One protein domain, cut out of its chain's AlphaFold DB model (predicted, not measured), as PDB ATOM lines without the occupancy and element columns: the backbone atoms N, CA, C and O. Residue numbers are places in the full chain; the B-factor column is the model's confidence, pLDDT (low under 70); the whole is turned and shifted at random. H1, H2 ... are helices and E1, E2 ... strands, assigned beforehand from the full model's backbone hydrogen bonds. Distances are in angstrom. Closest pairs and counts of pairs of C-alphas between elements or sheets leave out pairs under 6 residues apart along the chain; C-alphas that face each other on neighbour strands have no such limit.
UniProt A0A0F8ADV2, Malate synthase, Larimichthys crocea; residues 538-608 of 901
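This is residues 538 to 608 of the 901 residues of the protein "Malate synthase" of Larimichthys crocea (UniProt A0A0F8ADV2). A small ribbon of two parallel strands, E1 and E2, has both helices over one of its faces, the long H2 beside the shorter H1. A 14-residue link folds round one end of the body, and residues 604 to 608 run on past E2. The printed part has 71 residues in the order H1 E1 H2 E2, mixed helix and strand, with under half in named elements. It is compact, radius of gyration of the C-alphas 11.4 A, but elongated, spanning 34 by 21 by 17 A.

Find E1, residues 557 to 561, from (257.490, 195.972, 176.118), and E2, residues 599 to 603, ending at (262.554, 184.974, 176.940). H2, residues 570 to 584, runs 21.2 A; H1, residues 544 to 551, runs 10.5 A.

E1 and E2 are parallel at 27 degrees; look for N 558 and O 599, 2.8 A apart, within hydrogen-bond range. E1, H2 and E2 form a strand-helix-strand unit, two parallel strands joined through a helix, with a right-handed crossover. H1 and H2 are close but not clearly touching, the closest C-alphas, Thr 544 and Asn 579, 6.9 A apart. In both helices every O i to N i+4 pair is within hydrogen-bond range.

The printed part has no cut; the link from H2 to E2 is long. No printed residue is under 70 in pLDDT.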
ATOM      1  N   ASP A 538     263.949 190.421 170.588       83.31
ATOM      2  CA  ASP A 538     265.276 189.776 170.467       83.31
ATOM      3  C   ASP A 538     266.457 190.547 171.113       83.31
ATOM      4  O   ASP A 538     267.606 190.517 170.652       83.31
ATOM      5  N   LEU A 539     266.185 191.283 172.200       88.94
ATOM      6  CA  LEU A 539     267.147 192.187 172.827       88.94
ATOM      7  C   LEU A 539     268.005 191.467 173.874       88.94
ATOM      8  O   LEU A 539     267.601 191.314 175.028       88.94
ATOM      9  N   ALA A 540     269.237 191.120 173.500       87.81
ATOM     10  CA  ALA A 540     270.214 190.542 174.422       87.81
ATOM     11  C   ALA A 540     270.616 191.529 175.546       87.81
ATOM     12  O   ALA A 540     271.285 192.535 175.268       87.81
ATOM     13  N   PRO A 541     270.317 191.242 176.830       90.94
ATOM     14  CA  PRO A 541     270.609 192.150 177.940       90.94
ATOM     15  C   PRO A 541     272.108 192.289 178.240       90.94
ATOM     16  O   PRO A 541     272.507 193.219 178.944       90.94
ATOM     17  N   CYS A 542     272.966 191.409 177.708       88.69
ATOM     18  CA  CYS A 542     274.418 191.521 177.860       88.69
ATOM     19  C   CYS A 542     274.996 192.765 177.147       88.69
ATOM     20  O   CYS A 542     275.985 193.338 177.618       88.69
ATOM     21  N   ASP A 543     274.369 193.242 176.057       89.19
ATOM     22  CA  ASP A 543     274.714 194.526 175.430       89.19
ATOM     23  C   ASP A 543     274.154 195.672 176.283       89.19
ATOM     24  O   ASP A 543     273.097 196.248 176.027       89.19
ATOM     25  N   THR A 544     274.898 195.984 177.343       91.38
ATOM     26  CA  THR A 544     274.524 196.956 178.382       91.38
ATOM     27  C   THR A 544     274.139 198.321 177.790       91.38
ATOM     28  O   THR A 544     273.252 198.992 178.310       91.38
ATOM     29  N   GLN A 545     274.770 198.744 176.685       91.31
ATOM     30  CA  GLN A 545     274.455 200.023 176.040       91.31
ATOM     31  C   GLN A 545     273.161 199.966 175.224       91.31
ATOM     32  O   GLN A 545     272.420 200.949 175.201       91.31
ATOM     33  N   CYS A 546     272.881 198.848 174.552       88.06
ATOM     34  CA  CYS A 546     271.614 198.647 173.855       88.06
ATOM     35  C   CYS A 546     270.452 198.511 174.854       88.06
ATOM     36  O   CYS A 546     269.440 199.195 174.716       88.06
ATOM     37  N   PHE A 547     270.650 197.738 175.926       93.94
ATOM     38  CA  PHE A 547     269.670 197.518 176.992       93.94
ATOM     39  C   PHE A 547     269.261 198.817 177.710       93.94
ATOM     40  O   PHE A 547     268.071 199.077 177.880       93.94
ATOM     41  N   ILE A 548     270.218 199.695 178.040       94.62
ATOM     42  CA  ILE A 548     269.923 201.024 178.611       94.62
ATOM     43  C   ILE A 548     269.081 201.880 177.652       94.62
ATOM     44  O   ILE A 548     268.102 202.490 178.079       94.62
ATOM     45  N   LYS A 549     269.410 201.901 176.354       93.38
ATOM     46  CA  LYS A 549     268.650 202.670 175.352       93.38
ATOM     47  C   LYS A 549     267.237 202.119 175.146       93.38
ATOM     48  O   LYS A 549     266.310 202.901 174.962       93.38
ATOM     49  N   ALA A 550     267.063 200.799 175.205       92.75
ATOM     50  CA  ALA A 550     265.751 200.160 175.160       92.75
ATOM     51  C   ALA A 550     264.889 200.560 176.369       92.75
ATOM     52  O   ALA A 550     263.755 200.997 176.190       92.75
ATOM     53  N   LEU A 551     265.450 200.512 177.583       94.25
ATOM     54  CA  LEU A 551     264.792 200.951 178.823       94.25
ATOM     55  C   LEU A 551     264.412 202.447 178.827       94.25
ATOM     56  O   LEU A 551     263.466 202.838 179.505       94.25
ATOM     57  N   GLN A 552     265.140 203.279 178.075       94.31
ATOM     58  CA  GLN A 552     264.858 204.707 177.865       94.31
ATOM     59  C   GLN A 552     263.877 204.988 176.711       94.31
ATOM     60  O   GLN A 552     263.489 206.138 176.509       94.31
ATOM     61  N   SER A 553     263.510 203.976 175.922       92.25
ATOM     62  CA  SER A 553     262.680 204.140 174.723       92.25
ATOM     63  C   SER A 553     261.182 204.268 175.054       92.25
ATOM     64  O   SER A 553     260.747 203.821 176.116       92.25
ATOM     65  N   PRO A 554     260.355 204.803 174.134       90.62
ATOM     66  CA  PRO A 554     258.902 204.835 174.297       90.62
ATOM     67  C   PRO A 554     258.212 203.483 174.006       90.62
ATOM     68  O   PRO A 554     256.991 203.458 173.857       90.62
ATOM     69  N   ALA A 555     258.953 202.371 173.883       89.31
ATOM     70  CA  ALA A 555     258.376 201.042 173.651       89.31
ATOM     71  C   ALA A 555     257.443 200.605 174.790       89.31
ATOM     72  O   ALA A 555     257.537 201.071 175.924       89.31
ATOM     73  N   GLN A 556     256.535 199.679 174.491       90.38
ATOM     74  CA  GLN A 556     255.544 199.215 175.464       90.38
ATOM     75  C   GLN A 556     256.060 197.999 176.248       90.38
ATOM     76  O   GLN A 556     255.967 197.965 177.478       90.38
ATOM     77  N   GLY A 557     256.705 197.063 175.556       91.44
ATOM     78  CA  GLY A 557     257.490 195.972 176.118       91.44
ATOM     79  C   GLY A 557     258.889 195.854 175.507       91.44
ATOM     80  O   GLY A 557     259.189 196.406 174.448       91.44
ATOM     81  N   ILE A 558     259.740 195.099 176.195       93.00
ATOM     82  CA  ILE A 558     261.049 194.619 175.754       93.00
ATOM     83  C   ILE A 558     261.051 193.107 175.971       93.00
ATOM     84  O   ILE A 558     260.963 192.650 177.110       93.00
ATOM     85  N   GLN A 559     261.194 192.339 174.898       91.00
ATOM     86  CA  GLN A 559     261.577 190.936 174.955       91.00
ATOM     87  C   GLN A 559     263.063 190.874 175.332       91.00
ATOM     88  O   GLN A 559     263.946 191.141 174.518       91.00
ATOM     89  N   VAL A 560     263.323 190.603 176.606       93.19
ATOM     90  CA  VAL A 560     264.668 190.456 177.158       93.19
ATOM     91  C   VAL A 560     265.128 189.046 176.842       93.19
ATOM     92  O   VAL A 560     264.660 188.093 177.465       93.19
ATOM     93  N   ASP A 561     265.994 188.916 175.846       87.44
ATOM     94  CA  ASP A 561     266.279 187.621 175.244       87.44
ATOM     95  C   ASP A 561     267.542 186.970 175.815       87.44
ATOM     96  O   ASP A 561     268.620 187.568 175.804       87.44
ATOM     97  N   PHE A 562     267.408 185.736 176.302       86.81
ATOM     98  CA  PHE A 562     268.516 184.873 176.724       86.81
ATOM     99  C   PHE A 562     268.769 183.695 175.767       86.81
ATOM    100  O   PHE A 562     269.725 182.943 175.986       86.81
ATOM    101  N   ASP A 563     267.940 183.580 174.728       81.19
ATOM    102  CA  ASP A 563     267.833 182.511 173.739       81.19
ATOM    103  C   ASP A 563     268.457 182.984 172.400       81.19
ATOM    104  O   ASP A 563     269.667 183.217 172.349       81.19
ATOM    105  N   ASP A 564     267.689 183.181 171.321       72.88
ATOM    106  CA  ASP A 564     268.239 183.409 169.972       72.88
ATOM    107  C   ASP A 564     269.011 184.725 169.771       72.88
ATOM    108  O   ASP A 564     270.058 184.753 169.115       72.88
ATOM    109  N   GLY A 565     268.534 185.836 170.335       72.31
ATOM    110  CA  GLY A 565     269.222 187.128 170.267       72.31
ATOM    111  C   GLY A 565     270.532 187.160 171.068       72.31
ATOM    112  O   GLY A 565     271.381 188.041 170.858       72.31
ATOM    113  N   ASN A 566     270.735 186.198 171.977       79.31
ATOM    114  CA  ASN A 566     271.780 186.194 172.996       79.31
ATOM    115  C   ASN A 566     272.635 184.917 172.953       79.31
ATOM    116  O   ASN A 566     272.359 183.919 173.608       79.31
ATOM    117  N   CYS A 567     273.767 185.000 172.245       77.12
ATOM    118  CA  CYS A 567     274.764 183.928 172.173       77.12
ATOM    119  C   CYS A 567     275.094 183.364 173.582       77.12
ATOM    120  O   CYS A 567     275.636 184.116 174.403       77.12
ATOM    121  N   PRO A 568     274.824 182.075 173.875       72.94
ATOM    122  CA  PRO A 568     274.620 181.567 175.238       72.94
ATOM    123  C   PRO A 568     275.915 181.287 176.025       72.94
ATOM    124  O   PRO A 568     275.988 180.352 176.813       72.94
ATOM    125  N   THR A 569     276.958 182.096 175.837       78.19
ATOM    126  CA  THR A 569     278.191 181.981 176.631       78.19
ATOM    127  C   THR A 569     277.942 182.362 178.092       78.19
ATOM    128  O   THR A 569     277.216 183.318 178.364       78.19
ATOM    129  N   TYR A 570     278.612 181.686 179.031       80.69
ATOM    130  CA  TYR A 570     278.491 181.944 180.476       80.69
ATOM    131  C   TYR A 570     278.714 183.426 180.844       80.69
ATOM    132  O   TYR A 570     277.985 183.995 181.651       80.69
ATOM    133  N   HIS A 571     279.642 184.103 180.152       85.75
ATOM    134  CA  HIS A 571     279.854 185.551 180.264       85.75
ATOM    135  C   HIS A 571     278.604 186.375 179.901       85.75
ATOM    136  O   HIS A 571     278.242 187.296 180.630       85.75
ATOM    137  N   ASN A 572     277.929 186.048 178.795       85.31
ATOM    138  CA  ASN A 572     276.717 186.754 178.376       85.31
ATOM    139  C   ASN A 572     275.535 186.455 179.303       85.31
ATOM    140  O   ASN A 572     274.782 187.376 179.608       85.31
ATOM    141  N   GLN A 573     275.400 185.213 179.785       87.12
ATOM    142  CA  GLN A 573     274.357 184.830 180.743       87.12
ATOM    143  C   GLN A 573     274.509 185.621 182.055       87.12
ATOM    144  O   GLN A 573     273.613 186.386 182.411       87.12
ATOM    145  N   ILE A 574     275.684 185.563 182.699       90.81
ATOM    146  CA  ILE A 574     275.992 186.336 183.919       90.81
ATOM    147  C   ILE A 574     275.771 187.837 183.683       90.81
ATOM    148  O   ILE A 574     275.065 188.498 184.444       90.81
ATOM    149  N   LYS A 575     276.330 188.409 182.606       93.12
ATOM    150  CA  LYS A 575     276.207 189.855 182.366       93.12
ATOM    151  C   LYS A 575     274.771 190.281 182.056       93.12
ATOM    152  O   LYS A 575     274.353 191.364 182.466       93.12
ATOM    153  N   GLY A 576     274.019 189.437 181.356       92.19
ATOM    154  CA  GLY A 576     272.619 189.654 181.022       92.19
ATOM    155  C   GLY A 576     271.720 189.649 182.255       92.19
ATOM    156  O   GLY A 576     271.034 190.640 182.503       92.19
ATOM    157  N   ILE A 577     271.775 188.589 183.067       92.56
ATOM    158  CA  ILE A 577     270.958 188.466 184.285       92.56
ATOM    159  C   ILE A 577     271.305 189.598 185.267       92.56
ATOM    160  O   ILE A 577     270.404 190.237 185.806       92.56
ATOM    161  N   HIS A 578     272.589 189.949 185.420       95.44
ATOM    162  CA  HIS A 578     273.010 191.062 186.278       95.44
ATOM    163  C   HIS A 578     272.466 192.418 185.796       95.44
ATOM    164  O   HIS A 578     272.027 193.242 186.600       95.44
ATOM    165  N   ASN A 579     272.444 192.663 184.483       95.75
ATOM    166  CA  ASN A 579     271.846 193.880 183.933       95.75
ATOM    167  C   ASN A 579     270.325 193.928 184.168       95.75
ATOM    168  O   ASN A 579     269.807 194.989 184.521       95.75
ATOM    169  N   VAL A 580     269.619 192.797 184.045       95.50
ATOM    170  CA  VAL A 580     268.183 192.695 184.366       95.50
ATOM    171  C   VAL A 580     267.930 192.951 185.852       95.50
ATOM    172  O   VAL A 580     267.076 193.776 186.176       95.50
ATOM    173  N   LEU A 581     268.712 192.335 186.745       94.69
ATOM    174  CA  LEU A 581     268.642 192.547 188.195       94.69
ATOM    175  C   LEU A 581     268.771 194.041 188.537       94.69
ATOM    176  O   LEU A 581     267.944 194.613 189.250       94.69
ATOM    177  N   LYS A 582     269.763 194.718 187.947       95.25
ATOM    178  CA  LYS A 582     269.947 196.161 188.131       95.25
ATOM    179  C   LYS A 582     268.791 196.993 187.579       95.25
ATOM    180  O   LYS A 582     268.475 198.022 188.174       95.25
ATOM    181  N   ALA A 583     268.156 196.582 186.481       94.69
ATOM    182  CA  ALA A 583     266.983 197.271 185.952       94.69
ATOM    183  C   ALA A 583     265.774 197.137 186.893       94.69
ATOM    184  O   ALA A 583     265.157 198.149 187.226       94.69
ATOM    185  N   VAL A 584     265.469 195.927 187.383       92.81
ATOM    186  CA  VAL A 584     264.297 195.710 188.253       92.81
ATOM    187  C   VAL A 584     264.441 196.346 189.637       92.81
ATOM    188  O   VAL A 584     263.451 196.817 190.191       92.81
ATOM    189  N   HIS A 585     265.666 196.471 190.155       94.19
ATOM    190  CA  HIS A 585     265.945 197.212 191.392       94.19
ATOM    191  C   HIS A 585     266.213 198.718 191.185       94.19
ATOM    192  O   HIS A 585     266.571 199.403 192.141       94.19
ATOM    193  N   ASN A 586     266.028 199.262 189.974       94.75
ATOM    194  CA  ASN A 586     266.252 200.681 189.637       94.75
ATOM    195  C   ASN A 586     267.699 201.179 189.875       94.75
ATOM    196  O   ASN A 586     267.938 202.363 190.102       94.75
ATOM    197  N   GLN A 587     268.683 200.282 189.803       94.81
ATOM    198  CA  GLN A 587     270.110 200.544 190.048       94.81
ATOM    199  C   GLN A 587     270.876 200.990 188.785       94.81
ATOM    200  O   GLN A 587     272.112 200.979 188.756       94.81
ATOM    201  N   ILE A 588     270.161 201.341 187.711       92.06
ATOM    202  CA  ILE A 588     270.733 201.849 186.461       92.06
ATOM    203  C   ILE A 588     270.501 203.369 186.397       92.06
ATOM    204  O   ILE A 588     269.350 203.803 186.380       92.06
ATOM    205  N   PRO A 589     271.559 204.201 186.356       88.69
ATOM    206  CA  PRO A 589     271.401 205.651 186.313       88.69
ATOM    207  C   PRO A 589     270.797 206.114 184.980       88.69
ATOM    208  O   PRO A 589     271.096 205.563 183.922       88.69
ATOM    209  N   ASN A 590     270.001 207.185 185.034       88.00
ATOM    210  CA  ASN A 590     269.336 207.819 183.884       88.00
ATOM    211  C   ASN A 590     268.326 206.923 183.131       88.00
ATOM    212  O   ASN A 590     267.982 207.217 181.986       88.00
ATOM    213  N   VAL A 591     267.839 205.850 183.758       92.19
ATOM    214  CA  VAL A 591     266.753 204.991 183.257       92.19
ATOM    215  C   VAL A 591     265.458 205.294 184.036       92.19
ATOM    216  O   VAL A 591     265.540 205.556 185.238       92.19
ATOM    217  N   PRO A 592     264.266 205.294 183.399       90.88
ATOM    218  CA  PRO A 592     262.991 205.422 184.109       90.88
ATOM    219  C   PRO A 592     262.793 204.320 185.158       90.88
ATOM    220  O   PRO A 592     263.245 203.193 184.974       90.88
ATOM    221  N   HIS A 593     262.060 204.615 186.235       93.25
ATOM    222  CA  HIS A 593     261.720 203.611 187.250       93.25
ATOM    223  C   HIS A 593     261.008 202.403 186.605       93.25
ATOM    224  O   HIS A 593     260.206 202.583 185.688       93.25
ATOM    225  N   ILE A 594     261.234 201.179 187.087       91.94
ATOM    226  CA  ILE A 594     260.762 199.927 186.457       91.94
ATOM    227  C   ILE A 594     259.230 199.823 186.318       91.94
ATOM    228  O   ILE A 594     258.725 199.029 185.525       91.94
ATOM    229  N   SER A 595     258.460 200.637 187.048       88.44
ATOM    230  CA  SER A 595     257.002 200.771 186.876       88.44
ATOM    231  C   SER A 595     256.577 201.680 185.707       88.44
ATOM    232  O   SER A 595     255.422 201.621 185.293       88.44
ATOM    233  N   GLN A 596     257.494 202.500 185.188       89.50
ATOM    234  CA  GLN A 596     257.305 203.485 184.112       89.50
ATOM    235  C   GLN A 596     258.079 203.134 182.830       89.50
ATOM    236  O   GLN A 596     257.658 203.533 181.749       89.50
ATOM    237  N   ALA A 597     259.187 202.395 182.944       91.56
ATOM    238  CA  ALA A 597     259.935 201.840 181.814       91.56
ATOM    239  C   ALA A 597     259.074 200.866 180.966       91.56
ATOM    240  O   ALA A 597     258.017 200.416 181.432       91.56
ATOM    241  N   PRO A 598     259.514 200.472 179.757       91.88
ATOM    242  CA  PRO A 598     258.884 199.380 179.011       91.88
ATOM    243  C   PRO A 598     258.829 198.081 179.838       91.88
ATOM    244  O   PRO A 598     259.689 197.834 180.688       91.88
ATOM    245  N   VAL A 599     257.813 197.241 179.621       91.50
ATOM    246  CA  VAL A 599     257.666 195.966 180.349       91.50
ATOM    247  C   VAL A 599     258.772 194.991 179.951       91.50
ATOM    248  O   VAL A 599     258.854 194.609 178.788       91.50
ATOM    249  N   LEU A 600     259.574 194.527 180.911       93.25
ATOM    250  CA  LEU A 600     260.537 193.452 180.669       93.25
ATOM    251  C   LEU A 600     259.811 192.104 180.590       93.25
ATOM    252  O   LEU A 600     259.203 191.659 181.562       93.25
ATOM    253  N   MET A 601     259.885 191.464 179.428       90.38
ATOM    254  CA  MET A 601     259.358 190.132 179.146       90.38
ATOM    255  C   MET A 601     260.555 189.214 178.912       90.38
ATOM    256  O   MET A 601     261.178 189.278 177.856       90.38
ATOM    257  N   LEU A 602     260.933 188.410 179.903       90.69
ATOM    258  CA  LEU A 602     262.086 187.521 179.767       90.69
ATOM    259  C   LEU A 602     261.732 186.368 178.817       90.69
ATOM    260  O   LEU A 602     260.791 185.623 179.088       90.69
ATOM    261  N   ARG A 603     262.497 186.210 177.731       87.44
ATOM    262  CA  ARG A 603     262.554 184.974 176.940       87.44
ATOM    263  C   ARG A 603     263.683 184.116 177.530       87.44
ATOM    264  O   ARG A 603     264.848 184.477 177.350       87.44
ATOM    265  N   PRO A 604     263.378 183.051 178.296       84.94
ATOM    266  CA  PRO A 604     264.396 182.124 178.780       84.94
ATOM    267  C   PRO A 604     264.958 181.293 177.619       84.94
ATOM    268  O   PRO A 604     264.335 181.206 176.561       84.94
ATOM    269  N   ARG A 605     266.107 180.642 177.841       80.06
ATOM    270  CA  ARG A 605     266.632 179.628 176.913       80.06
ATOM    271  C   ARG A 605     265.630 178.491 176.714       80.06
ATOM    272  O   ARG A 605     264.993 178.057 177.676       80.06
ATOM    273  N   ALA A 606     265.563 177.950 175.502       76.38
ATOM    274  CA  ALA A 606     264.837 176.714 175.230       76.38
ATOM    275  C   ALA A 606     265.399 175.533 176.054       76.38
ATOM    276  O   ALA A 606     266.614 175.373 176.176       76.38
ATOM    277  N   TRP A 607     264.526 174.661 176.578       74.06
ATOM    278  CA  TRP A 607     264.901 173.535 177.458       74.06
ATOM    279  C   TRP A 607     265.951 172.577 176.863       74.06
ATOM    280  O   TRP A 607     266.720 171.963 177.591       74.06
ATOM    281  N   ASN A 608     266.064 172.496 175.535       71.56
ATOM    282  CA  ASN A 608     267.107 171.728 174.844       71.56
ATOM    283  C   ASN A 608     268.523 172.368 174.886       71.56
ATOM    284  O   ASN A 608     269.406 171.932 174.144       71.56
TER     285      ASN A 608